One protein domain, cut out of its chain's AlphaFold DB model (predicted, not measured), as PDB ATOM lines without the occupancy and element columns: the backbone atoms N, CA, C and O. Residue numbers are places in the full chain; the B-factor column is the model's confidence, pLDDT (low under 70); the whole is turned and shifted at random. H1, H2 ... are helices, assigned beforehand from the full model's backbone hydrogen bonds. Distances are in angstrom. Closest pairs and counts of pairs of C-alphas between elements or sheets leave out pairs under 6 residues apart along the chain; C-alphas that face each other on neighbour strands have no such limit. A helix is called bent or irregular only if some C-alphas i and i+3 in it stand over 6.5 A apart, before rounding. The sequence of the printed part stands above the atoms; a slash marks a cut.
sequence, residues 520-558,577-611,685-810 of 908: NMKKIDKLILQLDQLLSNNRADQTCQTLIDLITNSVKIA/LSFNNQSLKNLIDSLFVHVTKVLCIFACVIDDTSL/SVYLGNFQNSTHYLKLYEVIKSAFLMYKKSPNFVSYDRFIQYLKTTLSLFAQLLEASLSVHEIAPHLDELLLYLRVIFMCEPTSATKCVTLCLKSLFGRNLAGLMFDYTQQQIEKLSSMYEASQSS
ATOM      1  N   ASN A 520     218.476 183.999 261.518       61.47
ATOM      2  CA  ASN A 520     218.953 185.087 260.660       61.47
ATOM      3  C   ASN A 520     219.398 186.307 261.484       61.47
ATOM      4  O   ASN A 520     220.431 186.888 261.160       61.47
ATOM      5  N   MET A 521     218.756 186.573 262.628       61.81
ATOM      6  CA  MET A 521     219.242 187.535 263.634       61.81
ATOM      7  C   MET A 521     220.686 187.216 264.065       61.81
ATOM      8  O   MET A 521     221.589 188.032 263.888       61.81
ATOM      9  N   LYS A 522     220.941 185.965 264.489       60.09
ATOM     10  CA  LYS A 522     222.285 185.467 264.851       60.09
ATOM     11  C   LYS A 522     223.337 185.640 263.743       60.09
ATOM     12  O   LYS A 522     224.520 185.786 264.051       60.09
ATOM     13  N   LYS A 523     222.950 185.579 262.459       61.75
ATOM     14  CA  LYS A 523     223.880 185.809 261.334       61.75
ATOM     15  C   LYS A 523     224.271 187.282 261.240       61.75
ATOM     16  O   LYS A 523     225.452 187.565 261.067       61.75
ATOM     17  N   ILE A 524     223.305 188.188 261.383       59.59
ATOM     18  CA  ILE A 524     223.527 189.639 261.348       59.59
ATOM     19  C   ILE A 524     224.442 190.056 262.510       59.59
ATOM     20  O   ILE A 524     225.475 190.678 262.266       59.59
ATOM     21  N   ASP A 525     224.157 189.609 263.740       60.53
ATOM     22  CA  ASP A 525     225.012 189.872 264.912       60.53
ATOM     23  C   ASP A 525     226.454 189.377 264.708       60.53
ATOM     24  O   ASP A 525     227.417 190.067 265.049       60.53
ATOM     25  N   LYS A 526     226.628 188.186 264.113       61.50
ATOM     26  CA  LYS A 526     227.957 187.633 263.818       61.50
ATOM     27  C   LYS A 526     228.715 188.478 262.790       61.50
ATOM     28  O   LYS A 526     229.907 188.706 262.984       61.50
ATOM     29  N   LEU A 527     228.048 188.949 261.733       61.22
ATOM     30  CA  LEU A 527     228.664 189.817 260.725       61.22
ATOM     31  C   LEU A 527     229.089 191.160 261.337       61.22
ATOM     32  O   LEU A 527     230.225 191.580 261.129       61.22
ATOM     33  N   ILE A 528     228.232 191.780 262.156       63.50
ATOM     34  CA  ILE A 528     228.547 193.013 262.899       63.50
ATOM     35  C   ILE A 528     229.772 192.806 263.800       63.50
ATOM     36  O   ILE A 528     230.699 193.614 263.769       63.50
ATOM     37  N   LEU A 529     229.822 191.703 264.558       65.69
ATOM     38  CA  LEU A 529     230.953 191.385 265.433       65.69
ATOM     39  C   LEU A 529     232.261 191.187 264.646       65.69
ATOM     40  O   LEU A 529     233.312 191.645 265.087       65.69
ATOM     41  N   GLN A 530     232.212 190.524 263.487       65.12
ATOM     42  CA  GLN A 530     233.384 190.354 262.618       65.12
ATOM     43  C   GLN A 530     233.883 191.697 262.061       65.12
ATOM     44  O   GLN A 530     235.091 191.898 261.945       65.12
ATOM     45  N   LEU A 531     232.974 192.627 261.766       63.06
ATOM     46  CA  LEU A 531     233.294 193.955 261.240       63.06
ATOM     47  C   LEU A 531     233.903 194.871 262.318       63.06
ATOM     48  O   LEU A 531     234.960 195.458 262.096       63.06
ATOM     49  N   ASP A 532     233.306 194.918 263.514       65.88
ATOM     50  CA  ASP A 532     233.846 195.643 264.680       65.88
ATOM     51  C   ASP A 532     235.228 195.077 265.081       65.88
ATOM     52  O   ASP A 532     236.160 195.835 265.351       65.88
ATOM     53  N   GLN A 533     235.429 193.752 264.986       69.38
ATOM     54  CA  GLN A 533     236.748 193.131 265.156       69.38
ATOM     55  C   GLN A 533     237.765 193.585 264.096       69.38
ATOM     56  O   GLN A 533     238.880 193.952 264.467       69.38
ATOM     57  N   LEU A 534     237.430 193.602 262.803       61.47
ATOM     58  CA  LEU A 534     238.370 194.028 261.753       61.47
ATOM     59  C   LEU A 534     238.740 195.517 261.870       61.47
ATOM     60  O   LEU A 534     239.925 195.858 261.794       61.47
ATOM     61  N   LEU A 535     237.762 196.385 262.155       62.53
ATOM     62  CA  LEU A 535     238.001 197.812 262.390       62.53
ATOM     63  C   LEU A 535     238.803 198.066 263.676       62.53
ATOM     64  O   LEU A 535     239.726 198.875 263.651       62.53
ATOM     65  N   SER A 536     238.549 197.335 264.770       66.19
ATOM     66  CA  SER A 536     239.341 197.456 266.011       66.19
ATOM     67  C   SER A 536     240.814 197.044 265.850       66.19
ATOM     68  O   SER A 536     241.669 197.494 266.609       66.19
ATOM     69  N   ASN A 537     241.125 196.234 264.831       66.62
ATOM     70  CA  ASN A 537     242.492 195.885 264.431       66.62
ATOM     71  C   ASN A 537     243.110 196.893 263.433       66.62
ATOM     72  O   ASN A 537     244.165 196.613 262.865       66.62
ATOM     73  N   ASN A 538     242.467 198.047 263.201       56.88
ATOM     74  CA  ASN A 538     242.854 199.085 262.237       56.88
ATOM     75  C   ASN A 538     243.035 198.580 260.787       56.88
ATOM     76  O   ASN A 538     243.811 199.155 260.021       56.88
ATOM     77  N   ARG A 539     242.321 197.520 260.381       55.41
ATOM     78  CA  ARG A 539     242.360 197.000 259.004       55.41
ATOM     79  C   ARG A 539     241.193 197.532 258.179       55.41
ATOM     80  O   ARG A 539     240.128 196.925 258.110       55.41
ATOM     81  N   ALA A 540     241.414 198.673 257.532       56.25
ATOM     82  CA  ALA A 540     240.469 199.332 256.622       56.25
ATOM     83  C   ALA A 540     240.427 198.681 255.218       56.25
ATOM     84  O   ALA A 540     240.356 199.369 254.201       56.25
ATOM     85  N   ASP A 541     240.527 197.351 255.162       63.50
ATOM     86  CA  ASP A 541     240.693 196.588 253.924       63.50
ATOM     87  C   ASP A 541     239.375 196.480 253.129       63.50
ATOM     88  O   ASP A 541     238.281 196.705 253.654       63.50
ATOM     89  N   GLN A 542     239.453 196.039 251.866       61.22
ATOM     90  CA  GLN A 542     238.270 195.755 251.033       61.22
ATOM     91  C   GLN A 542     237.296 194.751 251.679       61.22
ATOM     92  O   GLN A 542     236.107 194.782 251.383       61.22
ATOM     93  N   THR A 543     237.773 193.892 252.586       59.97
ATOM     94  CA  THR A 543     236.942 192.968 253.375       59.97
ATOM     95  C   THR A 543     235.991 193.680 254.335       59.97
ATOM     96  O   THR A 543     234.907 193.169 254.596       59.97
ATOM     97  N   CYS A 544     236.348 194.865 254.838       61.66
ATOM     98  CA  CYS A 544     235.438 195.678 255.640       61.66
ATOM     99  C   CYS A 544     234.321 196.252 254.767       61.66
ATOM    100  O   CYS A 544     233.165 196.174 255.164       61.66
ATOM    101  N   GLN A 545     234.630 196.731 253.557       65.75
ATOM    102  CA  GLN A 545     233.599 197.183 252.613       65.75
ATOM    103  C   GLN A 545     232.700 196.038 252.142       65.75
ATOM    104  O   GLN A 545     231.489 196.175 252.235       65.75
ATOM    105  N   THR A 546     233.233 194.866 251.775       62.25
ATOM    106  CA  THR A 546     232.360 193.735 251.403       62.25
ATOM    107  C   THR A 546     231.520 193.214 252.573       62.25
ATOM    108  O   THR A 546     230.434 192.689 252.342       62.25
ATOM    109  N   LEU A 547     231.950 193.393 253.830       62.16
ATOM    110  CA  LEU A 547     231.111 193.125 255.004       62.16
ATOM    111  C   LEU A 547     230.069 194.228 255.260       62.16
ATOM    112  O   LEU A 547     228.933 193.883 255.587       62.16
ATOM    113  N   ILE A 548     230.393 195.514 255.065       66.62
ATOM    114  CA  ILE A 548     229.401 196.610 255.089       66.62
ATOM    115  C   ILE A 548     228.354 196.360 253.998       66.62
ATOM    116  O   ILE A 548     227.161 196.402 254.292       66.62
ATOM    117  N   ASP A 549     228.774 196.016 252.781       63.12
ATOM    118  CA  ASP A 549     227.901 195.649 251.668       63.12
ATOM    119  C   ASP A 549     227.059 194.413 251.991       63.12
ATOM    120  O   ASP A 549     225.866 194.415 251.710       63.12
ATOM    121  N   LEU A 550     227.619 193.355 252.588       62.22
ATOM    122  CA  LEU A 550     226.854 192.155 252.946       62.22
ATOM    123  C   LEU A 550     225.802 192.438 254.025       62.22
ATOM    124  O   LEU A 550     224.674 191.958 253.904       62.22
ATOM    125  N   ILE A 551     226.124 193.247 255.040       61.28
ATOM    126  CA  ILE A 551     225.158 193.666 256.065       61.28
ATOM    127  C   ILE A 551     224.096 194.584 255.439       61.28
ATOM    128  O   ILE A 551     222.902 194.307 255.557       61.28
ATOM    129  N   THR A 552     224.509 195.603 254.684       59.41
ATOM    130  CA  THR A 552     223.619 196.563 254.008       59.41
ATOM    131  C   THR A 552     222.713 195.883 252.978       59.41
ATOM    132  O   THR A 552     221.531 196.207 252.900       59.41
ATOM    133  N   ASN A 553     223.200 194.874 252.249       56.22
ATOM    134  CA  ASN A 553     222.381 194.044 251.362       56.22
ATOM    135  C   ASN A 553     221.489 193.062 252.133       56.22
ATOM    136  O   ASN A 553     220.423 192.718 251.633       56.22
ATOM    137  N   SER A 554     221.879 192.603 253.329       51.03
ATOM    138  CA  SER A 554     221.013 191.753 254.164       51.03
ATOM    139  C   SER A 554     219.833 192.512 254.786       51.03
ATOM    140  O   SER A 554     218.804 191.893 255.045       51.03
ATOM    141  N   VAL A 555     219.973 193.834 254.948       50.12
ATOM    142  CA  VAL A 555     218.971 194.775 255.493       50.12
ATOM    143  C   VAL A 555     218.237 195.575 254.389       50.12
ATOM    144  O   VAL A 555     217.150 196.096 254.621       50.12
ATOM    145  N   LYS A 556     218.815 195.675 253.181       44.16
ATOM    146  CA  LYS A 556     218.402 196.524 252.037       44.16
ATOM    147  C   LYS A 556     217.879 197.905 252.432       44.16
ATOM    148  O   LYS A 556     216.683 198.187 252.356       44.16
ATOM    149  N   ILE A 557     218.813 198.799 252.743       35.19
ATOM    150  CA  ILE A 557     218.533 200.236 252.824       35.19
ATOM    151  C   ILE A 557     218.160 200.745 251.421       35.19
ATOM    152  O   ILE A 557     219.016 200.857 250.545       35.19
ATOM    153  N   ALA A 558     216.885 201.066 251.206       25.12
ATOM    154  CA  ALA A 558     216.451 201.868 250.067       25.12
ATOM    155  C   ALA A 558     216.481 203.355 250.481       25.12
ATOM    156  O   ALA A 558     215.785 203.714 251.434       25.12
ATOM    157  N   LEU A 577     214.000 193.837 256.175       40.56
ATOM    158  CA  LEU A 577     214.783 194.219 257.364       40.56
ATOM    159  C   LEU A 577     215.290 193.034 258.216       40.56
ATOM    160  O   LEU A 577     215.801 193.227 259.317       40.56
ATOM    161  N   SER A 578     215.148 191.793 257.737       42.53
ATOM    162  CA  SER A 578     215.691 190.583 258.396       42.53
ATOM    163  C   SER A 578     215.966 189.402 257.451       42.53
ATOM    164  O   SER A 578     216.725 188.499 257.812       42.53
ATOM    165  N   PHE A 579     215.383 189.375 256.242       47.88
ATOM    166  CA  PHE A 579     215.523 188.244 255.315       47.88
ATOM    167  C   PHE A 579     215.696 188.694 253.861       47.88
ATOM    168  O   PHE A 579     214.732 188.930 253.140       47.88
ATOM    169  N   ASN A 580     216.933 188.665 253.362       44.25
ATOM    170  CA  ASN A 580     217.199 188.799 251.922       44.25
ATOM    171  C   ASN A 580     216.876 187.504 251.125       44.25
ATOM    172  O   ASN A 580     217.111 187.425 249.921       44.25
ATOM    173  N   ASN A 581     216.342 186.473 251.796       56.41
ATOM    174  CA  ASN A 581     215.931 185.201 251.204       56.41
ATOM    175  C   ASN A 581     214.493 185.304 250.669       56.41
ATOM    176  O   ASN A 581     213.541 185.246 251.448       56.41
ATOM    177  N   GLN A 582     214.325 185.367 249.344       63.75
ATOM    178  CA  GLN A 582     213.004 185.425 248.693       63.75
ATOM    179  C   GLN A 582     212.071 184.268 249.109       63.75
ATOM    180  O   GLN A 582     210.860 184.449 249.184       63.75
ATOM    181  N   SER A 583     212.624 183.091 249.421       63.75
ATOM    182  CA  SER A 583     211.877 181.945 249.953       63.75
ATOM    183  C   SER A 583     211.263 182.216 251.331       63.75
ATOM    184  O   SER A 583     210.104 181.876 251.547       63.75
ATOM    185  N   LEU A 584     212.002 182.865 252.240       65.81
ATOM    186  CA  LEU A 584     211.496 183.233 253.565       65.81
ATOM    187  C   LEU A 584     210.475 184.368 253.490       65.81
ATOM    188  O   LEU A 584     209.481 184.300 254.206       65.81
ATOM    189  N   LYS A 585     210.659 185.339 252.582       67.44
ATOM    190  CA  LYS A 585     209.611 186.323 252.266       67.44
ATOM    191  C   LYS A 585     208.319 185.602 251.865       67.44
ATOM    192  O   LYS A 585     207.353 185.634 252.613       67.44
ATOM    193  N   ASN A 586     208.338 184.844 250.763       72.44
ATOM    194  CA  ASN A 586     207.155 184.145 250.236       72.44
ATOM    195  C   ASN A 586     206.429 183.271 251.289       72.44
ATOM    196  O   ASN A 586     205.214 183.072 251.204       72.44
ATOM    197  N   LEU A 587     207.172 182.738 252.264       71.50
ATOM    198  CA  LEU A 587     206.653 181.991 253.407       71.50
ATOM    199  C   LEU A 587     205.931 182.891 254.428       71.50
ATOM    200  O   LEU A 587     204.818 182.560 254.836       71.50
ATOM    201  N   ILE A 588     206.517 184.035 254.795       74.44
ATOM    202  CA  ILE A 588     205.915 185.045 255.682       74.44
ATOM    203  C   ILE A 588     204.647 185.634 255.051       74.44
ATOM    204  O   ILE A 588     203.597 185.590 255.696       74.44
ATOM    205  N   ASP A 589     204.699 186.077 253.785       77.50
ATOM    206  CA  ASP A 589     203.534 186.550 253.016       77.50
ATOM    207  C   ASP A 589     202.383 185.525 253.107       77.50
ATOM    208  O   ASP A 589     201.232 185.858 253.403       77.50
ATOM    209  N   SER A 590     202.699 184.240 252.899       79.56
ATOM    210  CA  SER A 590     201.717 183.154 252.933       79.56
ATOM    211  C   SER A 590     201.140 182.890 254.322       79.56
ATOM    212  O   SER A 590     199.944 182.611 254.424       79.56
ATOM    213  N   LEU A 591     201.969 182.905 255.370       82.62
ATOM    214  CA  LEU A 591     201.521 182.679 256.744       82.62
ATOM    215  C   LEU A 591     200.637 183.836 257.217       82.62
ATOM    216  O   LEU A 591     199.573 183.587 257.776       82.62
ATOM    217  N   PHE A 592     201.015 185.081 256.923       85.44
ATOM    218  CA  PHE A 592     200.239 186.270 257.274       85.44
ATOM    219  C   PHE A 592     198.872 186.298 256.572       85.44
ATOM    220  O   PHE A 592     197.846 186.425 257.239       85.44
ATOM    221  N   VAL A 593     198.824 186.066 255.252       85.31
ATOM    222  CA  VAL A 593     197.559 185.952 254.496       85.31
ATOM    223  C   VAL A 593     196.672 184.828 255.044       85.31
ATOM    224  O   VAL A 593     195.455 184.994 255.143       85.31
ATOM    225  N   HIS A 594     197.255 183.679 255.393       87.06
ATOM    226  CA  HIS A 594     196.509 182.551 255.946       87.06
ATOM    227  C   HIS A 594     195.934 182.874 257.335       87.06
ATOM    228  O   HIS A 594     194.728 182.740 257.542       87.06
ATOM    229  N   VAL A 595     196.768 183.357 258.259       89.12
ATOM    230  CA  VAL A 595     196.371 183.724 259.627       89.12
ATOM    231  C   VAL A 595     195.291 184.806 259.616       89.12
ATOM    232  O   VAL A 595     194.276 184.636 260.287       89.12
ATOM    233  N   THR A 596     195.423 185.858 258.799       88.31
ATOM    234  CA  THR A 596     194.387 186.900 258.683       88.31
ATOM    235  C   THR A 596     193.055 186.333 258.175       88.31
ATOM    236  O   THR A 596     191.996 186.728 258.663       88.31
ATOM    237  N   LYS A 597     193.065 185.349 257.263       87.56
ATOM    238  CA  LYS A 597     191.836 184.668 256.809       87.56
ATOM    239  C   LYS A 597     191.212 183.786 257.888       87.56
ATOM    240  O   LYS A 597     189.992 183.782 258.012       87.56
ATOM    241  N   VAL A 598     192.011 183.095 258.701       89.25
ATOM    242  CA  VAL A 598     191.494 182.313 259.839       89.25
ATOM    243  C   VAL A 598     190.928 183.234 260.933       89.25
ATOM    244  O   VAL A 598     189.833 182.975 261.428       89.25
ATOM    245  N   LEU A 599     191.585 184.359 261.246       90.12
ATOM    246  CA  LEU A 599     191.058 185.384 262.166       90.12
ATOM    247  C   LEU A 599     189.749 186.012 261.651       90.12
ATOM    248  O   LEU A 599     188.798 186.160 262.417       90.12
ATOM    249  N   CYS A 600     189.662 186.301 260.349       90.06
ATOM    250  CA  CYS A 600     188.431 186.750 259.694       90.06
ATOM    251  C   CYS A 600     187.300 185.716 259.843       90.06
ATOM    252  O   CYS A 600     186.181 186.082 260.203       90.06
ATOM    253  N   ILE A 601     187.584 184.421 259.648       88.81
ATOM    254  CA  ILE A 601     186.608 183.341 259.854       88.81
ATOM    255  C   ILE A 601     186.139 183.292 261.313       88.81
ATOM    256  O   ILE A 601     184.931 183.242 261.545       88.81
ATOM    257  N   PHE A 602     187.053 183.352 262.287       90.12
ATOM    258  CA  PHE A 602     186.696 183.391 263.709       90.12
ATOM    259  C   PHE A 602     185.771 184.569 264.036       90.12
ATOM    260  O   PHE A 602     184.718 184.354 264.633       90.12
ATOM    261  N   ALA A 603     186.107 185.786 263.596       87.56
ATOM    262  CA  ALA A 603     185.257 186.959 263.797       87.56
ATOM    263  C   ALA A 603     183.871 186.783 263.145       87.56
ATOM    264  O   ALA A 603     182.851 186.985 263.799       87.56
ATOM    265  N   CYS A 604     183.815 186.309 261.892       86.81
ATOM    266  CA  CYS A 604     182.551 186.049 261.191       86.81
ATOM    267  C   CYS A 604     181.669 184.990 261.884       86.81
ATOM    268  O   CYS A 604     180.443 185.055 261.774       86.81
ATOM    269  N   VAL A 605     182.280 184.003 262.552       87.25
ATOM    270  CA  VAL A 605     181.590 182.935 263.297       87.25
ATOM    271  C   VAL A 605     181.095 183.418 264.663       87.25
ATOM    272  O   VAL A 605     179.987 183.055 265.051       87.25
ATOM    273  N   ILE A 606     181.875 184.236 265.375       85.56
ATOM    274  CA  ILE A 606     181.526 184.744 266.714       85.56
ATOM    275  C   ILE A 606     180.380 185.768 266.641       85.56
ATOM    276  O   ILE A 606     179.429 185.651 267.414       85.56
ATOM    277  N   ASP A 607     180.410 186.689 265.672       82.62
ATOM    278  CA  ASP A 607     179.341 187.682 265.431       82.62
ATOM    279  C   ASP A 607     178.074 187.080 264.769       82.62
ATOM    280  O   ASP A 607     177.176 187.813 264.350       82.62
ATOM    281  N   ASP A 608     177.997 185.749 264.612       73.00
ATOM    282  CA  ASP A 608     176.909 185.010 263.942       73.00
ATOM    283  C   ASP A 608     176.569 185.534 262.517       73.00
ATOM    284  O   ASP A 608     175.483 185.297 261.977       73.00
ATOM    285  N   THR A 609     177.513 186.217 261.850       68.25
ATOM    286  CA  THR A 609     177.268 186.854 260.544       68.25
ATOM    287  C   THR A 609     176.971 185.845 259.432       68.25
ATOM    288  O   THR A 609     177.701 184.874 259.195       68.25
ATOM    289  N   SER A 610     175.887 186.099 258.697       50.59
ATOM    290  CA  SER A 610     175.517 185.345 257.503       50.59
ATOM    291  C   SER A 610     176.385 185.755 256.311       50.59
ATOM    292  O   SER A 610     176.285 186.886 255.831       50.59
ATOM    293  N   LEU A 611     177.184 184.820 255.794       51.56
ATOM    294  CA  LEU A 611     177.831 184.953 254.487       51.56
ATOM    295  C   LEU A 611     176.769 185.229 253.399       51.56
ATOM    296  O   LEU A 611     175.772 184.502 253.350       51.56
ATOM    297  N   SER A 685     190.416 198.170 246.990       39.06
ATOM    298  CA  SER A 685     191.219 197.219 247.769       39.06
ATOM    299  C   SER A 685     190.407 195.968 248.128       39.06
ATOM    300  O   SER A 685     189.317 196.038 248.695       39.06
ATOM    301  N   VAL A 686     190.946 194.786 247.819       55.84
ATOM    302  CA  VAL A 686     190.404 193.515 248.323       55.84
ATOM    303  C   VAL A 686     190.938 193.301 249.740       55.84
ATOM    304  O   VAL A 686     192.150 193.183 249.909       55.84
ATOM    305  N   TYR A 687     190.050 193.240 250.739       67.62
ATOM    306  CA  TYR A 687     190.407 192.953 252.139       67.62
ATOM    307  C   TYR A 687     191.270 191.687 252.258       67.62
ATOM    308  O   TYR A 687     191.000 190.678 251.594       67.62
ATOM    309  N   LEU A 688     192.293 191.726 253.112       77.69
ATOM    310  CA  LEU A 688     193.320 190.679 253.190       77.69
ATOM    311  C   LEU A 688     192.725 189.348 253.668       77.69
ATOM    312  O   LEU A 688     193.029 188.281 253.129       77.69
ATOM    313  N   GLY A 689     191.809 189.432 254.629       73.25
ATOM    314  CA  GLY A 689     190.999 188.357 255.175       73.25
ATOM    315  C   GLY A 689     189.880 187.866 254.255       73.25
ATOM    316  O   GLY A 689     189.134 186.979 254.666       73.25
ATOM    317  N   ASN A 690     189.726 188.374 253.022       81.00
ATOM    318  CA  ASN A 690     188.677 187.880 252.127       81.00
ATOM    319  C   ASN A 690     188.933 186.415 251.722       81.00
ATOM    320  O   ASN A 690     189.871 186.082 250.983       81.00
ATOM    321  N   PHE A 691     188.056 185.538 252.206       82.19
ATOM    322  CA  PHE A 691     188.103 184.097 251.989       82.19
ATOM    323  C   PHE A 691     186.957 183.555 251.115       82.19
ATOM    324  O   PHE A 691     186.990 182.381 250.749       82.19
ATOM    325  N   GLN A 692     185.976 184.387 250.737       75.81
ATOM    326  CA  GLN A 692     184.740 183.949 250.065       75.81
ATOM    327  C   GLN A 692     184.998 183.257 248.718       75.81
ATOM    328  O   GLN A 692     184.317 182.298 248.369       75.81
ATOM    329  N   ASN A 693     186.039 183.681 247.997       77.50
ATOM    330  CA  ASN A 693     186.425 183.107 246.704       77.50
ATOM    331  C   ASN A 693     187.210 181.779 246.825       77.50
ATOM    332  O   ASN A 693     187.760 181.310 245.830       77.50
ATOM    333  N   SER A 694     187.330 181.181 248.019       78.12
ATOM    334  CA  SER A 694     188.136 179.974 248.245       78.12
ATOM    335  C   SER A 694     187.358 178.861 248.948       78.12
ATOM    336  O   SER A 694     187.065 178.918 250.143       78.12
ATOM    337  N   THR A 695     187.105 177.783 248.206       79.44
ATOM    338  CA  THR A 695     186.390 176.581 248.670       79.44
ATOM    339  C   THR A 695     187.042 175.900 249.878       79.44
ATOM    340  O   THR A 695     186.338 175.307 250.690       79.44
ATOM    341  N   HIS A 696     188.365 176.013 250.039       80.31
ATOM    342  CA  HIS A 696     189.084 175.511 251.215       80.31
ATOM    343  C   HIS A 696     188.669 176.249 252.496       80.31
ATOM    344  O   HIS A 696     188.270 175.626 253.478       80.31
ATOM    345  N   TYR A 697     188.703 177.583 252.468       84.12
ATOM    346  CA  TYR A 697     188.376 178.404 253.631       84.12
ATOM    347  C   TYR A 697     186.870 178.432 253.937       84.12
ATOM    348  O   TYR A 697     186.499 178.563 255.099       84.12
ATOM    349  N   LEU A 698     185.997 178.241 252.938       84.19
ATOM    350  CA  LEU A 698     184.559 178.051 253.169       84.19
ATOM    351  C   LEU A 698     184.272 176.770 253.974       84.19
ATOM    352  O   LEU A 698     183.560 176.832 254.972       84.19
ATOM    353  N   LYS A 699     184.896 175.636 253.623       82.69
ATOM    354  CA  LYS A 699     184.820 174.405 254.434       82.69
ATOM    355  C   LYS A 699     185.393 174.610 255.842       82.69
ATOM    356  O   LYS A 699     184.828 174.126 256.818       82.69
ATOM    357  N   LEU A 700     186.493 175.358 255.968       84.06
ATOM    358  CA  LEU A 700     187.083 175.686 257.269       84.06
ATOM    359  C   LEU A 700     186.136 176.550 258.131       84.06
ATOM    360  O   LEU A 700     186.015 176.296 259.328       84.06
ATOM    361  N   TYR A 701     185.398 177.497 257.534       87.19
ATOM    362  CA  TYR A 701     184.317 178.236 258.206       87.19
ATOM    363  C   TYR A 701     183.214 177.299 258.715       87.19
ATOM    364  O   TYR A 701     182.798 177.441 259.861       87.19
ATOM    365  N   GLU A 702     182.769 176.313 257.929       86.38
ATOM    366  CA  GLU A 702     181.761 175.335 258.375       86.38
ATOM    367  C   GLU A 702     182.251 174.503 259.572       86.38
ATOM    368  O   GLU A 702     181.530 174.358 260.564       86.38
ATOM    369  N   VAL A 703     183.502 174.028 259.533       86.88
ATOM    370  CA  VAL A 703     184.134 173.284 260.637       86.88
ATOM    371  C   VAL A 703     184.236 174.150 261.898       86.88
ATOM    372  O   VAL A 703     183.752 173.743 262.957       86.88
ATOM    373  N   ILE A 704     184.789 175.363 261.797       88.12
ATOM    374  CA  ILE A 704     184.942 176.290 262.931       88.12
ATOM    375  C   ILE A 704     183.572 176.702 263.493       88.12
ATOM    376  O   ILE A 704     183.397 176.736 264.712       88.12
ATOM    377  N   LYS A 705     182.567 176.930 262.637       88.38
ATOM    378  CA  LYS A 705     181.187 177.222 263.049       88.38
ATOM    379  C   LYS A 705     180.549 176.054 263.794       88.38
ATOM    380  O   LYS A 705     179.891 176.272 264.809       88.38
ATOM    381  N   SER A 706     180.769 174.817 263.343       85.56
ATOM    382  CA  SER A 706     180.289 173.627 264.057       85.56
ATOM    383  C   SER A 706     180.914 173.520 265.455       85.56
ATOM    384  O   SER A 706     180.195 173.334 266.437       85.56
ATOM    385  N   ALA A 707     182.226 173.763 265.572       86.19
ATOM    386  CA  ALA A 707     182.944 173.752 266.843       86.19
ATOM    387  C   ALA A 707     182.480 174.878 267.787       86.19
ATOM    388  O   ALA A 707     182.252 174.627 268.969       86.19
ATOM    389  N   PHE A 708     182.257 176.091 267.267       86.88
ATOM    390  CA  PHE A 708     181.705 177.211 268.035       86.88
ATOM    391  C   PHE A 708     180.285 176.924 268.539       86.88
ATOM    392  O   PHE A 708     179.979 177.175 269.702       86.88
ATOM    393  N   LEU A 709     179.423 176.327 267.707       85.56
ATOM    394  CA  LEU A 709     178.067 175.934 268.107       85.56
ATOM    395  C   LEU A 709     178.050 174.801 269.146       85.56
ATOM    396  O   LEU A 709     177.096 174.720 269.919       85.56
ATOM    397  N   MET A 710     179.073 173.944 269.191       82.19
ATOM    398  CA  MET A 710     179.249 172.960 270.268       82.19
ATOM    399  C   MET A 710     179.762 173.619 271.556       82.19
ATOM    400  O   MET A 710     179.214 173.359 272.625       82.19
ATOM    401  N   TYR A 711     180.745 174.519 271.454       84.81
ATOM    402  CA  TYR A 711     181.264 175.319 272.568       84.81
ATOM    403  C   TYR A 711     180.152 176.151 273.237       84.81
ATOM    404  O   TYR A 711     179.887 175.976 274.423       84.81
ATOM    405  N   LYS A 712     179.399 176.938 272.453       83.25
ATOM    406  CA  LYS A 712     178.263 177.790 272.875       83.25
ATOM    407  C   LYS A 712     177.089 177.012 273.500       83.25
ATOM    408  O   LYS A 712     176.210 177.623 274.100       83.25
ATOM    409  N   LYS A 713     177.054 175.679 273.361       80.81
ATOM    410  CA  LYS A 713     176.035 174.780 273.940       80.81
ATOM    411  C   LYS A 713     176.541 173.929 275.108       80.81
ATOM    412  O   LYS A 713     175.729 173.238 275.722       80.81
ATOM    413  N   SER A 714     177.843 173.910 275.395       72.69
ATOM    414  CA  SER A 714     178.392 173.014 276.412       72.69
ATOM    415  C   SER A 714     178.355 173.653 277.804       72.69
ATOM    416  O   SER A 714     178.888 174.749 277.968       72.69
ATOM    417  N   PRO A 715     177.806 172.981 278.834       60.72
ATOM    418  CA  PRO A 715     177.886 173.464 280.214       60.72
ATOM    419  C   PRO A 715     179.285 173.276 280.830       60.72
ATOM    420  O   PRO A 715     179.577 173.847 281.878       60.72
ATOM    421  N   ASN A 716     180.160 172.483 280.197       57.38
ATOM    422  CA  ASN A 716     181.464 172.105 280.737       57.38
ATOM    423  C   ASN A 716     182.599 172.841 280.010       57.38
ATOM    424  O   ASN A 716     183.070 172.382 278.967       57.38
ATOM    425  N   PHE A 717     183.109 173.918 280.618       58.62
ATOM    426  CA  PHE A 717     184.235 174.717 280.103       58.62
ATOM    427  C   PHE A 717     185.485 173.897 279.718       58.62
ATOM    428  O   PHE A 717     186.238 174.305 278.841       58.62
ATOM    429  N   VAL A 718     185.703 172.737 280.349       52.00
ATOM    430  CA  VAL A 718     186.887 171.883 280.140       52.00
ATOM    431  C   VAL A 718     186.756 170.965 278.915       52.00
ATOM    432  O   VAL A 718     187.745 170.661 278.255       52.00
ATOM    433  N   SER A 719     185.548 170.496 278.584       47.66
ATOM    434  CA  SER A 719     185.370 169.371 277.647       47.66
ATOM    435  C   SER A 719     185.436 169.758 276.164       47.66
ATOM    436  O   SER A 719     185.640 168.888 275.319       47.66
ATOM    437  N   TYR A 720     185.264 171.045 275.836       56.09
ATOM    438  CA  TYR A 720     185.193 171.548 274.456       56.09
ATOM    439  C   TYR A 720     186.113 172.756 274.190       56.09
ATOM    440  O   TYR A 720     185.864 173.538 273.273       56.09
ATOM    441  N   ASP A 721     187.236 172.866 274.917       66.94
ATOM    442  CA  ASP A 721     188.273 173.898 274.696       66.94
ATOM    443  C   ASP A 721     188.892 173.833 273.279       66.94
ATOM    444  O   ASP A 721     189.566 174.766 272.887       66.94
ATOM    445  N   ARG A 722     188.638 172.805 272.445       80.81
ATOM    446  CA  ARG A 722     189.223 172.678 271.086       80.81
ATOM    447  C   ARG A 722     189.042 173.920 270.194       80.81
ATOM    448  O   ARG A 722     189.971 174.275 269.476       80.81
ATOM    449  N   PHE A 723     187.886 174.590 270.248       87.31
ATOM    450  CA  PHE A 723     187.652 175.845 269.510       87.31
ATOM    451  C   PHE A 723     188.548 176.981 270.029       87.31
ATOM    452  O   PHE A 723     189.243 177.637 269.255       87.31
ATOM    453  N   ILE A 724     188.577 177.167 271.351       87.44
ATOM    454  CA  ILE A 724     189.362 178.210 272.014       87.44
ATOM    455  C   ILE A 724     190.870 177.897 271.948       87.44
ATOM    456  O   ILE A 724     191.673 178.812 271.827       87.44
ATOM    457  N   GLN A 725     191.281 176.628 271.953       88.31
ATOM    458  CA  GLN A 725     192.658 176.171 271.747       88.31
ATOM    459  C   GLN A 725     193.156 176.508 270.344       88.31
ATOM    460  O   GLN A 725     194.222 177.103 270.218       88.31
ATOM    461  N   TYR A 726     192.373 176.209 269.306       90.06
ATOM    462  CA  TYR A 726     192.720 176.594 267.939       90.06
ATOM    463  C   TYR A 726     192.801 178.125 267.787       90.06
ATOM    464  O   TYR A 726     193.739 178.638 267.176       90.06
ATOM    465  N   LEU A 727     191.898 178.866 268.442       91.12
ATOM    466  CA  LEU A 727     191.926 180.333 268.508       91.12
ATOM    467  C   LEU A 727     193.186 180.868 269.217       91.12
ATOM    468  O   LEU A 727     193.889 181.706 268.653       91.12
ATOM    469  N   LYS A 728     193.525 180.342 270.406       90.06
ATOM    470  CA  LYS A 728     194.769 180.634 271.150       90.06
ATOM    471  C   LYS A 728     196.000 180.389 270.264       90.06
ATOM    472  O   LYS A 728     196.891 181.232 270.221       90.06
ATOM    473  N   THR A 729     196.039 179.278 269.524       90.06
ATOM    474  CA  THR A 729     197.130 178.950 268.591       90.06
ATOM    475  C   THR A 729     197.217 179.941 267.430       90.06
ATOM    476  O   THR A 729     198.303 180.447 267.150       90.06
ATOM    477  N   THR A 730     196.097 180.270 266.773       91.38
ATOM    478  CA  THR A 730     196.074 181.260 265.677       91.38
ATOM    479  C   THR A 730     196.544 182.637 266.160       91.38
ATOM    480  O   THR A 730     197.373 183.264 265.502       91.38
ATOM    481  N   LEU A 731     196.095 183.078 267.341       90.31
ATOM    482  CA  LEU A 731     196.553 184.318 267.979       90.31
ATOM    483  C   LEU A 731     198.037 184.255 268.379       90.31
ATOM    484  O   LEU A 731     198.752 185.239 268.228       90.31
ATOM    485  N   SER A 732     198.536 183.102 268.833       88.62
ATOM    486  CA  SER A 732     199.957 182.906 269.155       88.62
ATOM    487  C   SER A 732     200.852 182.988 267.912       88.62
ATOM    488  O   SER A 732     201.908 183.616 267.960       88.62
ATOM    489  N   LEU A 733     200.432 182.408 266.784       87.31
ATOM    490  CA  LEU A 733     201.154 182.522 265.512       87.31
ATOM    491  C   LEU A 733     201.106 183.960 264.967       87.31
ATOM    492  O   LEU A 733     202.121 184.482 264.507       87.31
ATOM    493  N   PHE A 734     199.959 184.637 265.086       89.94
ATOM    494  CA  PHE A 734     199.829 186.058 264.758       89.94
ATOM    495  C   PHE A 734     200.776 186.924 265.609       89.94
ATOM    496  O   PHE A 734     201.526 187.735 265.071       89.94
ATOM    497  N   ALA A 735     200.831 186.684 266.921       86.31
ATOM    498  CA  ALA A 735     201.754 187.341 267.845       86.31
ATOM    499  C   ALA A 735     203.238 187.128 267.480       86.31
ATOM    500  O   ALA A 735     204.034 188.061 267.582       86.31
ATOM    501  N   GLN A 736     203.615 185.930 267.022       82.56
ATOM    502  CA  GLN A 736     204.971 185.648 266.535       82.56
ATOM    503  C   GLN A 736     205.302 186.450 265.266       82.56
ATOM    504  O   GLN A 736     206.376 187.049 265.199       82.56
ATOM    505  N   LEU A 737     204.389 186.502 264.288       81.81
ATOM    506  CA  LEU A 737     204.562 187.272 263.047       81.81
ATOM    507  C   LEU A 737     204.695 188.784 263.323       81.81
ATOM    508  O   LEU A 737     205.575 189.435 262.757       81.81
ATOM    509  N   LEU A 738     203.862 189.325 264.224       80.50
ATOM    510  CA  LEU A 738     203.882 190.734 264.646       80.50
ATOM    511  C   LEU A 738     205.188 191.135 265.343       80.50
ATOM    512  O   LEU A 738     205.679 192.244 265.145       80.50
ATOM    513  N   GLU A 739     205.751 190.265 266.183       74.75
ATOM    514  CA  GLU A 739     206.976 190.578 266.925       74.75
ATOM    515  C   GLU A 739     208.228 190.465 266.031       74.75
ATOM    516  O   GLU A 739     209.115 191.312 266.116       74.75
ATOM    517  N   ALA A 740     208.303 189.447 265.161       67.31
ATOM    518  CA  ALA A 740     209.562 189.012 264.544       67.31
ATOM    519  C   ALA A 740     209.666 189.146 263.011       67.31
ATOM    520  O   ALA A 740     210.663 188.703 262.440       67.31
ATOM    521  N   SER A 741     208.675 189.710 262.314       64.81
ATOM    522  CA  SER A 741     208.803 189.974 260.865       64.81
ATOM    523  C   SER A 741     208.007 191.168 260.357       64.81
ATOM    524  O   SER A 741     208.541 191.919 259.549       64.81
ATOM    525  N   LEU A 742     206.763 191.355 260.804       63.59
ATOM    526  CA  LEU A 742     205.898 192.398 260.250       63.59
ATOM    527  C   LEU A 742     206.361 193.805 260.663       63.59
ATOM    528  O   LEU A 742     206.519 194.113 261.846       63.59
ATOM    529  N   SER A 743     206.546 194.671 259.674       64.94
ATOM    530  CA  SER A 743     206.953 196.067 259.821       64.94
ATOM    531  C   SER A 743     205.755 197.031 259.843       64.94
ATOM    532  O   SER A 743     204.627 196.676 259.486       64.94
ATOM    533  N   VAL A 744     206.013 198.294 260.212       66.31
ATOM    534  CA  VAL A 744     205.023 199.393 260.211       66.31
ATOM    535  C   VAL A 744     204.245 199.448 258.886       66.31
ATOM    536  O   VAL A 744     203.020 199.581 258.881       66.31
ATOM    537  N   HIS A 745     204.958 199.316 257.763       66.00
ATOM    538  CA  HIS A 745     204.419 199.471 256.409       66.00
ATOM    539  C   HIS A 745     203.520 198.310 255.960       66.00
ATOM    540  O   HIS A 745     202.674 198.508 255.091       66.00
ATOM    541  N   GLU A 746     203.671 197.122 256.548       68.56
ATOM    542  CA  GLU A 746     202.888 195.928 256.201       68.56
ATOM    543  C   GLU A 746     201.604 195.825 257.031       68.56
ATOM    544  O   GLU A 746     200.593 195.312 256.554       68.56
ATOM    545  N   ILE A 747     201.615 196.347 258.261       75.56
ATOM    546  CA  ILE A 747     200.454 196.312 259.160       75.56
ATOM    547  C   ILE A 747     199.538 197.514 258.946       75.56
ATOM    548  O   ILE A 747     198.320 197.340 258.954       75.56
ATOM    549  N   ALA A 748     200.077 198.721 258.737       75.69
ATOM    550  CA  ALA A 748     199.263 199.934 258.618       75.69
ATOM    551  C   ALA A 748     198.130 199.846 257.559       75.69
ATOM    552  O   ALA A 748     197.018 200.264 257.884       75.69
ATOM    553  N   PRO A 749     198.317 199.243 256.360       81.06
ATOM    554  CA  PRO A 749     197.239 199.069 255.375       81.06
ATOM    555  C   PRO A 749     196.107 198.125 255.814       81.06
ATOM    556  O   PRO A 749     195.021 198.164 255.239       81.06
ATOM    557  N   HIS A 750     196.355 197.272 256.811       81.38
ATOM    558  CA  HIS A 750     195.439 196.227 257.279       81.38
ATOM    559  C   HIS A 750     195.004 196.414 258.741       81.38
ATOM    560  O   HIS A 750     194.245 195.603 259.269       81.38
ATOM    561  N   LEU A 751     195.450 197.481 259.411       83.00
ATOM    562  CA  LEU A 751     195.231 197.688 260.843       83.00
ATOM    563  C   LEU A 751     193.745 197.805 261.210       83.00
ATOM    564  O   LEU A 751     193.293 197.119 262.123       83.00
ATOM    565  N   ASP A 752     192.988 198.637 260.489       80.75
ATOM    566  CA  ASP A 752     191.552 198.840 260.741       80.75
ATOM    567  C   ASP A 752     190.743 197.535 260.506       80.75
ATOM    568  O   ASP A 752     189.729 197.310 261.164       80.75
ATOM    569  N   GLU A 753     191.214 196.642 259.623       86.44
ATOM    570  CA  GLU A 753     190.646 195.302 259.382       86.44
ATOM    571  C   GLU A 753     190.982 194.337 260.541       86.44
ATOM    572  O   GLU A 753     190.099 193.693 261.112       86.44
ATOM    573  N   LEU A 754     192.255 194.285 260.948       87.06
ATOM    574  CA  LEU A 754     192.760 193.391 261.998       87.06
ATOM    575  C   LEU A 754     192.231 193.750 263.396       87.06
ATOM    576  O   LEU A 754     191.856 192.854 264.157       87.06
ATOM    577  N   LEU A 755     192.154 195.040 263.741       87.38
ATOM    578  CA  LEU A 755     191.588 195.493 265.018       87.38
ATOM    579  C   LEU A 755     190.093 195.166 265.128       87.38
ATOM    580  O   LEU A 755     189.627 194.821 266.215       87.38
ATOM    581  N   LEU A 756     189.350 195.208 264.015       85.62
ATOM    582  CA  LEU A 756     187.942 194.815 263.989       85.62
ATOM    583  C   LEU A 756     187.772 193.317 264.298       85.62
ATOM    584  O   LEU A 756     186.909 192.961 265.100       85.62
ATOM    585  N   TYR A 757     188.627 192.445 263.747       89.06
ATOM    586  CA  TYR A 757     188.616 191.014 264.085       89.06
ATOM    587  C   TYR A 757     188.996 190.761 265.552       89.06
ATOM    588  O   TYR A 757     188.313 190.001 266.241       89.06
ATOM    589  N   LEU A 758     190.043 191.423 266.061       89.44
ATOM    590  CA  LEU A 758     190.485 191.274 267.455       89.44
ATOM    591  C   LEU A 758     189.421 191.737 268.463       89.44
ATOM    592  O   LEU A 758     189.244 191.084 269.491       89.44
ATOM    593  N   ARG A 759     188.672 192.808 268.158       88.25
ATOM    594  CA  ARG A 759     187.561 193.314 268.987       88.25
ATOM    595  C   ARG A 759     186.456 192.273 269.192       88.25
ATOM    596  O   ARG A 759     185.916 192.174 270.290       88.25
ATOM    597  N   VAL A 760     186.128 191.505 268.153       87.06
ATOM    598  CA  VAL A 760     185.136 190.417 268.221       87.06
ATOM    599  C   VAL A 760     185.709 189.213 268.976       87.06
ATOM    600  O   VAL A 760     185.088 188.687 269.898       87.06
ATOM    601  N   ILE A 761     186.933 188.812 268.627       89.50
ATOM    602  CA  ILE A 761     187.634 187.663 269.216       89.50
ATOM    603  C   ILE A 761     187.836 187.811 270.735       89.50
ATOM    604  O   ILE A 761     187.712 186.819 271.459       89.50
ATOM    605  N   PHE A 762     188.052 189.035 271.226       88.38
ATOM    606  CA  PHE A 762     188.179 189.369 272.651       88.38
ATOM    607  C   PHE A 762     187.032 188.819 273.522       88.38
ATOM    608  O   PHE A 762     187.261 188.452 274.672       88.38
ATOM    609  N   MET A 763     185.816 188.696 272.972       85.44
ATOM    610  CA  MET A 763     184.642 188.170 273.689       85.44
ATOM    611  C   MET A 763     184.740 186.670 274.013       85.44
ATOM    612  O   MET A 763     184.036 186.185 274.896       85.44
ATOM    613  N   CYS A 764     185.595 185.929 273.302       85.25
ATOM    614  CA  CYS A 764     185.866 184.505 273.530       85.25
ATOM    615  C   CYS A 764     187.247 184.268 274.158       85.25
ATOM    616  O   CYS A 764     187.412 183.363 274.974       85.25
ATOM    617  N   GLU A 765     188.248 185.065 273.779       87.31
ATOM    618  CA  GLU A 765     189.616 184.964 274.285       87.31
ATOM    619  C   GLU A 765     190.195 186.386 274.440       87.31
ATOM    620  O   GLU A 765     190.587 187.002 273.450       87.31
ATOM    621  N   PRO A 766     190.217 186.957 275.662       86.56
ATOM    622  CA  PRO A 766     190.744 188.304 275.878       86.56
ATOM    623  C   PRO A 766     192.265 188.320 276.104       86.56
ATOM    624  O   PRO A 766     192.934 189.304 275.789       86.56
ATOM    625  N   THR A 767     192.838 187.246 276.655       87.00
ATOM    626  CA  THR A 767     194.215 187.203 277.187       87.00
ATOM    627  C   THR A 767     195.300 187.170 276.110       87.00
ATOM    628  O   THR A 767     196.420 187.628 276.336       87.00
ATOM    629  N   SER A 768     195.004 186.619 274.940       83.69
ATOM    630  CA  SER A 768     195.881 186.568 273.770       83.69
ATOM    631  C   SER A 768     195.448 187.593 272.725       83.69
ATOM    632  O   SER A 768     196.322 188.179 272.089       83.69
ATOM    633  N   ALA A 769     194.156 187.932 272.627       88.31
ATOM    634  CA  ALA A 769     193.704 189.091 271.849       88.31
ATOM    635  C   ALA A 769     194.356 190.406 272.324       88.31
ATOM    636  O   ALA A 769     194.905 191.144 271.509       88.31
ATOM    637  N   THR A 770     194.400 190.674 273.636       85.88
ATOM    638  CA  THR A 770     195.084 191.865 274.195       85.88
ATOM    639  C   THR A 770     196.591 191.860 273.953       85.88
ATOM    640  O   THR A 770     197.164 192.914 273.663       85.88
ATOM    641  N   LYS A 771     197.246 190.690 273.988       84.06
ATOM    642  CA  LYS A 771     198.650 190.558 273.554       84.06
ATOM    643  C   LYS A 771     198.791 190.923 272.080       84.06
ATOM    644  O   LYS A 771     199.662 191.720 271.757       84.06
ATOM    645  N   CYS A 772     197.921 190.421 271.205       87.38
ATOM    646  CA  CYS A 772     197.943 190.753 269.778       87.38
ATOM    647  C   CYS A 772     197.744 192.256 269.537       87.38
ATOM    648  O   CYS A 772     198.539 192.840 268.811       87.38
ATOM    649  N   VAL A 773     196.787 192.912 270.207       87.56
ATOM    650  CA  VAL A 773     196.620 194.380 270.141       87.56
ATOM    651  C   VAL A 773     197.894 195.100 270.604       87.56
ATOM    652  O   VAL A 773     198.394 195.977 269.905       87.56
ATOM    653  N   THR A 774     198.475 194.692 271.737       84.06
ATOM    654  CA  THR A 774     199.732 195.267 272.260       84.06
ATOM    655  C   THR A 774     200.896 195.094 271.277       84.06
ATOM    656  O   THR A 774     201.723 195.993 271.121       84.06
ATOM    657  N   LEU A 775     200.957 193.956 270.583       83.44
ATOM    658  CA  LEU A 775     201.975 193.657 269.579       83.44
ATOM    659  C   LEU A 775     201.751 194.449 268.286       83.44
ATOM    660  O   LEU A 775     202.721 194.993 267.768       83.44
ATOM    661  N   CYS A 776     200.504 194.622 267.829       84.44
ATOM    662  CA  CYS A 776     200.174 195.543 266.738       84.44
ATOM    663  C   CYS A 776     200.672 196.962 267.060       84.44
ATOM    664  O   CYS A 776     201.353 197.569 266.234       84.44
ATOM    665  N   LEU A 777     200.428 197.459 268.279       83.44
ATOM    666  CA  LEU A 777     200.949 198.754 268.731       83.44
ATOM    667  C   LEU A 777     202.487 198.795 268.722       83.44
ATOM    668  O   LEU A 777     203.049 199.727 268.148       83.44
ATOM    669  N   LYS A 778     203.181 197.781 269.270       78.19
ATOM    670  CA  LYS A 778     204.654 197.691 269.176       78.19
ATOM    671  C   LYS A 778     205.131 197.825 267.729       78.19
ATOM    672  O   LYS A 778     206.014 198.632 267.459       78.19
ATOM    673  N   SER A 779     204.557 197.044 266.816       78.56
ATOM    674  CA  SER A 779     204.976 196.988 265.412       78.56
ATOM    675  C   SER A 779     204.652 198.257 264.617       78.56
ATOM    676  O   SER A 779     205.424 198.614 263.736       78.56
ATOM    677  N   LEU A 780     203.583 198.989 264.961       76.81
ATOM    678  CA  LEU A 780     203.281 200.308 264.382       76.81
ATOM    679  C   LEU A 780     204.269 201.386 264.845       76.81
ATOM    680  O   LEU A 780     204.608 202.281 264.077       76.81
ATOM    681  N   PHE A 781     204.751 201.293 266.086       76.12
ATOM    682  CA  PHE A 781     205.750 202.208 266.646       76.12
ATOM    683  C   PHE A 781     207.205 201.743 266.437       76.12
ATOM    684  O   PHE A 781     208.105 202.308 267.054       76.12
ATOM    685  N   GLY A 782     207.452 200.705 265.626       67.00
ATOM    686  CA  GLY A 782     208.796 200.155 265.375       67.00
ATOM    687  C   GLY A 782     209.470 199.486 266.586       67.00
ATOM    688  O   GLY A 782     210.645 199.147 266.532       67.00
ATOM    689  N   ARG A 783     208.742 199.272 267.689       69.25
ATOM    690  CA  ARG A 783     209.251 198.706 268.954       69.25
ATOM    691  C   ARG A 783     209.017 197.199 269.097       69.25
ATOM    692  O   ARG A 783     209.041 196.676 270.213       69.25
ATOM    693  N   ASN A 784     208.751 196.507 267.994       71.31
ATOM    694  CA  ASN A 784     208.831 195.051 267.926       71.31
ATOM    695  C   ASN A 784     210.285 194.601 267.699       71.31
ATOM    696  O   ASN A 784     211.135 195.408 267.320       71.31
ATOM    697  N   LEU A 785     210.582 193.321 267.927       65.88
ATOM    698  CA  LEU A 785     211.926 192.755 267.741       65.88
ATOM    699  C   LEU A 785     212.513 193.062 266.349       65.88
ATOM    700  O   LEU A 785     213.696 193.382 266.256       65.88
ATOM    701  N   ALA A 786     211.693 193.030 265.292       65.94
ATOM    702  CA  ALA A 786     212.118 193.385 263.935       65.94
ATOM    703  C   ALA A 786     212.562 194.861 263.801       65.94
ATOM    704  O   ALA A 786     213.658 195.128 263.306       65.94
ATOM    705  N   GLY A 787     211.758 195.821 264.274       64.56
ATOM    706  CA  GLY A 787     212.093 197.251 264.213       64.56
ATOM    707  C   GLY A 787     213.270 197.638 265.115       64.56
ATOM    708  O   GLY A 787     214.178 198.337 264.677       64.56
ATOM    709  N   LEU A 788     213.341 197.080 266.328       64.19
ATOM    710  CA  LEU A 788     214.463 197.290 267.254       64.19
ATOM    711  C   LEU A 788     215.805 196.810 266.670       64.19
ATOM    712  O   LEU A 788     216.851 197.404 266.935       64.19
ATOM    713  N   MET A 789     215.783 195.746 265.863       59.94
ATOM    714  CA  MET A 789     216.964 195.244 265.157       59.94
ATOM    715  C   MET A 789     217.297 196.057 263.907       59.94
ATOM    716  O   MET A 789     218.478 196.222 263.596       59.94
ATOM    717  N   PHE A 790     216.304 196.621 263.218       61.31
ATOM    718  CA  PHE A 790     216.563 197.616 262.180       61.31
ATOM    719  C   PHE A 790     217.290 198.834 262.762       61.31
ATOM    720  O   PHE A 790     218.399 199.133 262.325       61.31
ATOM    721  N   ASP A 791     216.749 199.456 263.812       62.50
ATOM    722  CA  ASP A 791     217.370 200.610 264.478       62.50
ATOM    723  C   ASP A 791     218.800 200.294 264.955       62.50
ATOM    724  O   ASP A 791     219.722 201.089 264.756       62.50
ATOM    725  N   TYR A 792     219.020 199.106 265.536       59.62
ATOM    726  CA  TYR A 792     220.352 198.658 265.949       59.62
ATOM    727  C   TYR A 792     221.313 198.475 264.764       59.62
ATOM    728  O   TYR A 792     222.450 198.950 264.822       59.62
ATOM    729  N   THR A 793     220.877 197.813 263.685       58.28
ATOM    730  CA  THR A 793     221.714 197.598 262.492       58.28
ATOM    731  C   THR A 793     222.051 198.909 261.789       58.28
ATOM    732  O   THR A 793     223.209 199.078 261.417       58.28
ATOM    733  N   GLN A 794     221.118 199.865 261.689       63.12
ATOM    734  CA  GLN A 794     221.403 201.212 261.179       63.12
ATOM    735  C   GLN A 794     222.474 201.913 262.024       63.12
ATOM    736  O   GLN A 794     223.512 202.301 261.492       63.12
ATOM    737  N   GLN A 795     222.292 201.977 263.348       63.66
ATOM    738  CA  GLN A 795     223.262 202.606 264.256       63.66
ATOM    739  C   GLN A 795     224.649 201.950 264.193       63.66
ATOM    740  O   GLN A 795     225.663 202.637 264.325       63.66
ATOM    741  N   GLN A 796     224.726 200.628 263.986       60.56
ATOM    742  CA  GLN A 796     226.014 199.975 263.749       60.56
ATOM    743  C   GLN A 796     226.579 200.316 262.367       60.56
ATOM    744  O   GLN A 796     227.757 200.641 262.301       60.56
ATOM    745  N   ILE A 797     225.796 200.306 261.284       64.19
ATOM    746  CA  ILE A 797     226.281 200.675 259.941       64.19
ATOM    747  C   ILE A 797     226.827 202.113 259.933       64.19
ATOM    748  O   ILE A 797     227.945 202.323 259.473       64.19
ATOM    749  N   GLU A 798     226.115 203.089 260.500       66.81
ATOM    750  CA  GLU A 798     226.570 204.489 260.592       66.81
ATOM    751  C   GLU A 798     227.884 204.624 261.386       66.81
ATOM    752  O   GLU A 798     228.843 205.269 260.943       66.81
ATOM    753  N   LYS A 799     227.972 203.963 262.549       66.31
ATOM    754  CA  LYS A 799     229.179 203.938 263.390       66.31
ATOM    755  C   LYS A 799     230.354 203.236 262.693       66.31
ATOM    756  O   LYS A 799     231.485 203.708 262.759       66.31
ATOM    757  N   LEU A 800     230.120 202.095 262.048       63.25
ATOM    758  CA  LEU A 800     231.164 201.294 261.404       63.25
ATOM    759  C   LEU A 800     231.671 201.978 260.123       63.25
ATOM    760  O   LEU A 800     232.881 202.020 259.907       63.25
ATOM    761  N   SER A 801     230.786 202.601 259.337       68.69
ATOM    762  CA  SER A 801     231.153 203.411 258.165       68.69
ATOM    763  C   SER A 801     231.961 204.651 258.550       68.69
ATOM    764  O   SER A 801     233.027 204.873 257.984       68.69
ATOM    765  N   SER A 802     231.549 205.406 259.574       68.25
ATOM    766  CA  SER A 802     232.329 206.567 260.042       68.25
ATOM    767  C   SER A 802     233.701 206.176 260.619       68.25
ATOM    768  O   SER A 802     234.682 206.895 260.420       68.25
ATOM    769  N   MET A 803     233.836 205.002 261.252       63.22
ATOM    770  CA  MET A 803     235.146 204.452 261.640       63.22
ATOM    771  C   MET A 803     235.979 203.978 260.428       63.22
ATOM    772  O   MET A 803     237.206 204.130 260.425       63.22
ATOM    773  N   TYR A 804     235.347 203.453 259.375       66.12
ATOM    774  CA  TYR A 804     236.021 203.122 258.114       66.12
ATOM    775  C   TYR A 804     236.552 204.386 257.407       66.12
ATOM    776  O   TYR A 804     237.716 204.437 257.020       66.12
ATOM    777  N   GLU A 805     235.750 205.446 257.316       67.25
ATOM    778  CA  GLU A 805     236.157 206.743 256.756       67.25
ATOM    779  C   GLU A 805     237.282 207.400 257.574       67.25
ATOM    780  O   GLU A 805     238.273 207.875 257.012       67.25
ATOM    781  N   ALA A 806     237.195 207.354 258.908       64.25
ATOM    782  CA  ALA A 806     238.259 207.835 259.785       64.25
ATOM    783  C   ALA A 806     239.577 207.067 259.561       64.25
ATOM    784  O   ALA A 806     240.637 207.685 259.419       64.25
ATOM    785  N   SER A 807     239.525 205.735 259.460       59.22
ATOM    786  CA  SER A 807     240.721 204.916 259.211       59.22
ATOM    787  C   SER A 807     241.309 205.128 257.808       59.22
ATOM    788  O   SER A 807     242.529 205.274 257.701       59.22
ATOM    789  N   GLN A 808     240.484 205.300 256.768       59.00
ATOM    790  CA  GLN A 808     240.920 205.768 255.441       59.00
ATOM    791  C   GLN A 808     241.681 207.105 255.546       59.00
ATOM    792  O   GLN A 808     242.832 207.195 255.107       59.00
ATOM    793  N   SER A 809     241.101 208.112 256.213       53.44
ATOM    794  CA  SER A 809     241.704 209.450 256.363       53.44
ATOM    795  C   SER A 809     243.045 209.462 257.116       53.44
ATOM    796  O   SER A 809     243.885 210.333 256.887       53.44
ATOM    797  N   SER A 810     243.290 208.473 257.982       48.97
ATOM    798  CA  SER A 810     244.569 208.337 258.687       48.97
ATOM    799  C   SER A 810     245.708 207.838 257.785       48.97
ATOM    800  O   SER A 810     246.871 208.155 258.033       48.97
TER     801      SER A 810
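What this domain is: This is residues 520 to 558, 577 to 611 and 685 to 810 of the 908 residues of a protein of Brachionus plicatilis (UniProt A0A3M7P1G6). Two groups of helices stand end to end and make a long rod. At one end H1, H2 and H8 lie lengthwise together as a three-helix bundle; beyond it H3, H5, H6 and H7 pack together, with H4 crossing their far end at a steep tilt, and H8 meets H5 near their ends. The printed part has 200 residues with eight named helices, H1 to H8 in chain order, and no named strand; the class is all helix. It is loose, with a radius of gyration of the C-alphas of 22.4 A, and spans 77 by 34 by 24 A.

How they stand to each other: H1, residues 520 to 536, and H2, residues 542 to 555, form a helical hairpin, closest at the C-alphas of Leu 531 and Cys 544, 6.2 A apart, with a shallow tilt of 27 degrees. H8, residues 785 to 810, touches H1 at the C-alphas of Asp 532 and Leu 800, 7.1 A apart, and H2 at those of Ile 548 and Ile 797, also 7.1 A apart. H3, residues 582 to 606, touches H5, residues 722 to 740, at a steep tilt of 39 degrees, opposite ways; their closest C-alphas are Val 595 and Thr 730, 6.5 A apart. H4, residues 695 to 711, touches H3 at a steep tilt of 45 degrees, closest at the C-alphas of Val 605 and Lys 705, 5.7 A apart. H6, residues 744 to 761, touches H3 with residues 754 to 761 alone; the C-alphas of Ala 603 and Tyr 757 are closest, 5.3 A apart. H7, residues 766 to 780, forms a helical hairpin with H6 and touches H5 at the C-alphas of Ala 735 and Cys 772, 5.5 A apart. H5 is the hub, touching H3, H4, H7 and H8; it touches H8 only at their ends, where the C-alphas of Ala 740 and Ala 786 are 5.1 A apart. H1, H2, H3, H5, H6, H7 and H8 form a bundle, a group of helices in which each touches at least one other. H1, H2, H3, H4, H5 and H8 have every O i to N i+4 pair within hydrogen-bond range; H6 has 9 of 14 and H7 10 of 11.

Where its parts are: H1 begins at C-alpha 520 (218.953, 185.087, 260.660) and is 24.4 A long; H2 is 19.8 A, H3 36.3 A, H4 24.5 A, H5 26.9 A and H7 20.8 A. H6, 22.8 A, is irregular, with C-alphas 749 and 752 7.8 A apart and a kink of 67 degrees near residue 751. H8, 37.3 A, ends at C-alpha 810 (244.569, 208.337, 258.687).

The domain as a whole: The C-alphas farthest apart are those of Pro 715 and Ser 810, 78.3 A. Residues 559 to 576 and 612 to 684 are not printed; the gaps are 10.7 A and 19.4 A between C-alphas. Of the links that are printed whole, none is long, and residues 713 to 718 stand free. Mean pLDDT of the printed part is 72.5, with 96 residues under 70, among them 520 to 558 and 785 to 810.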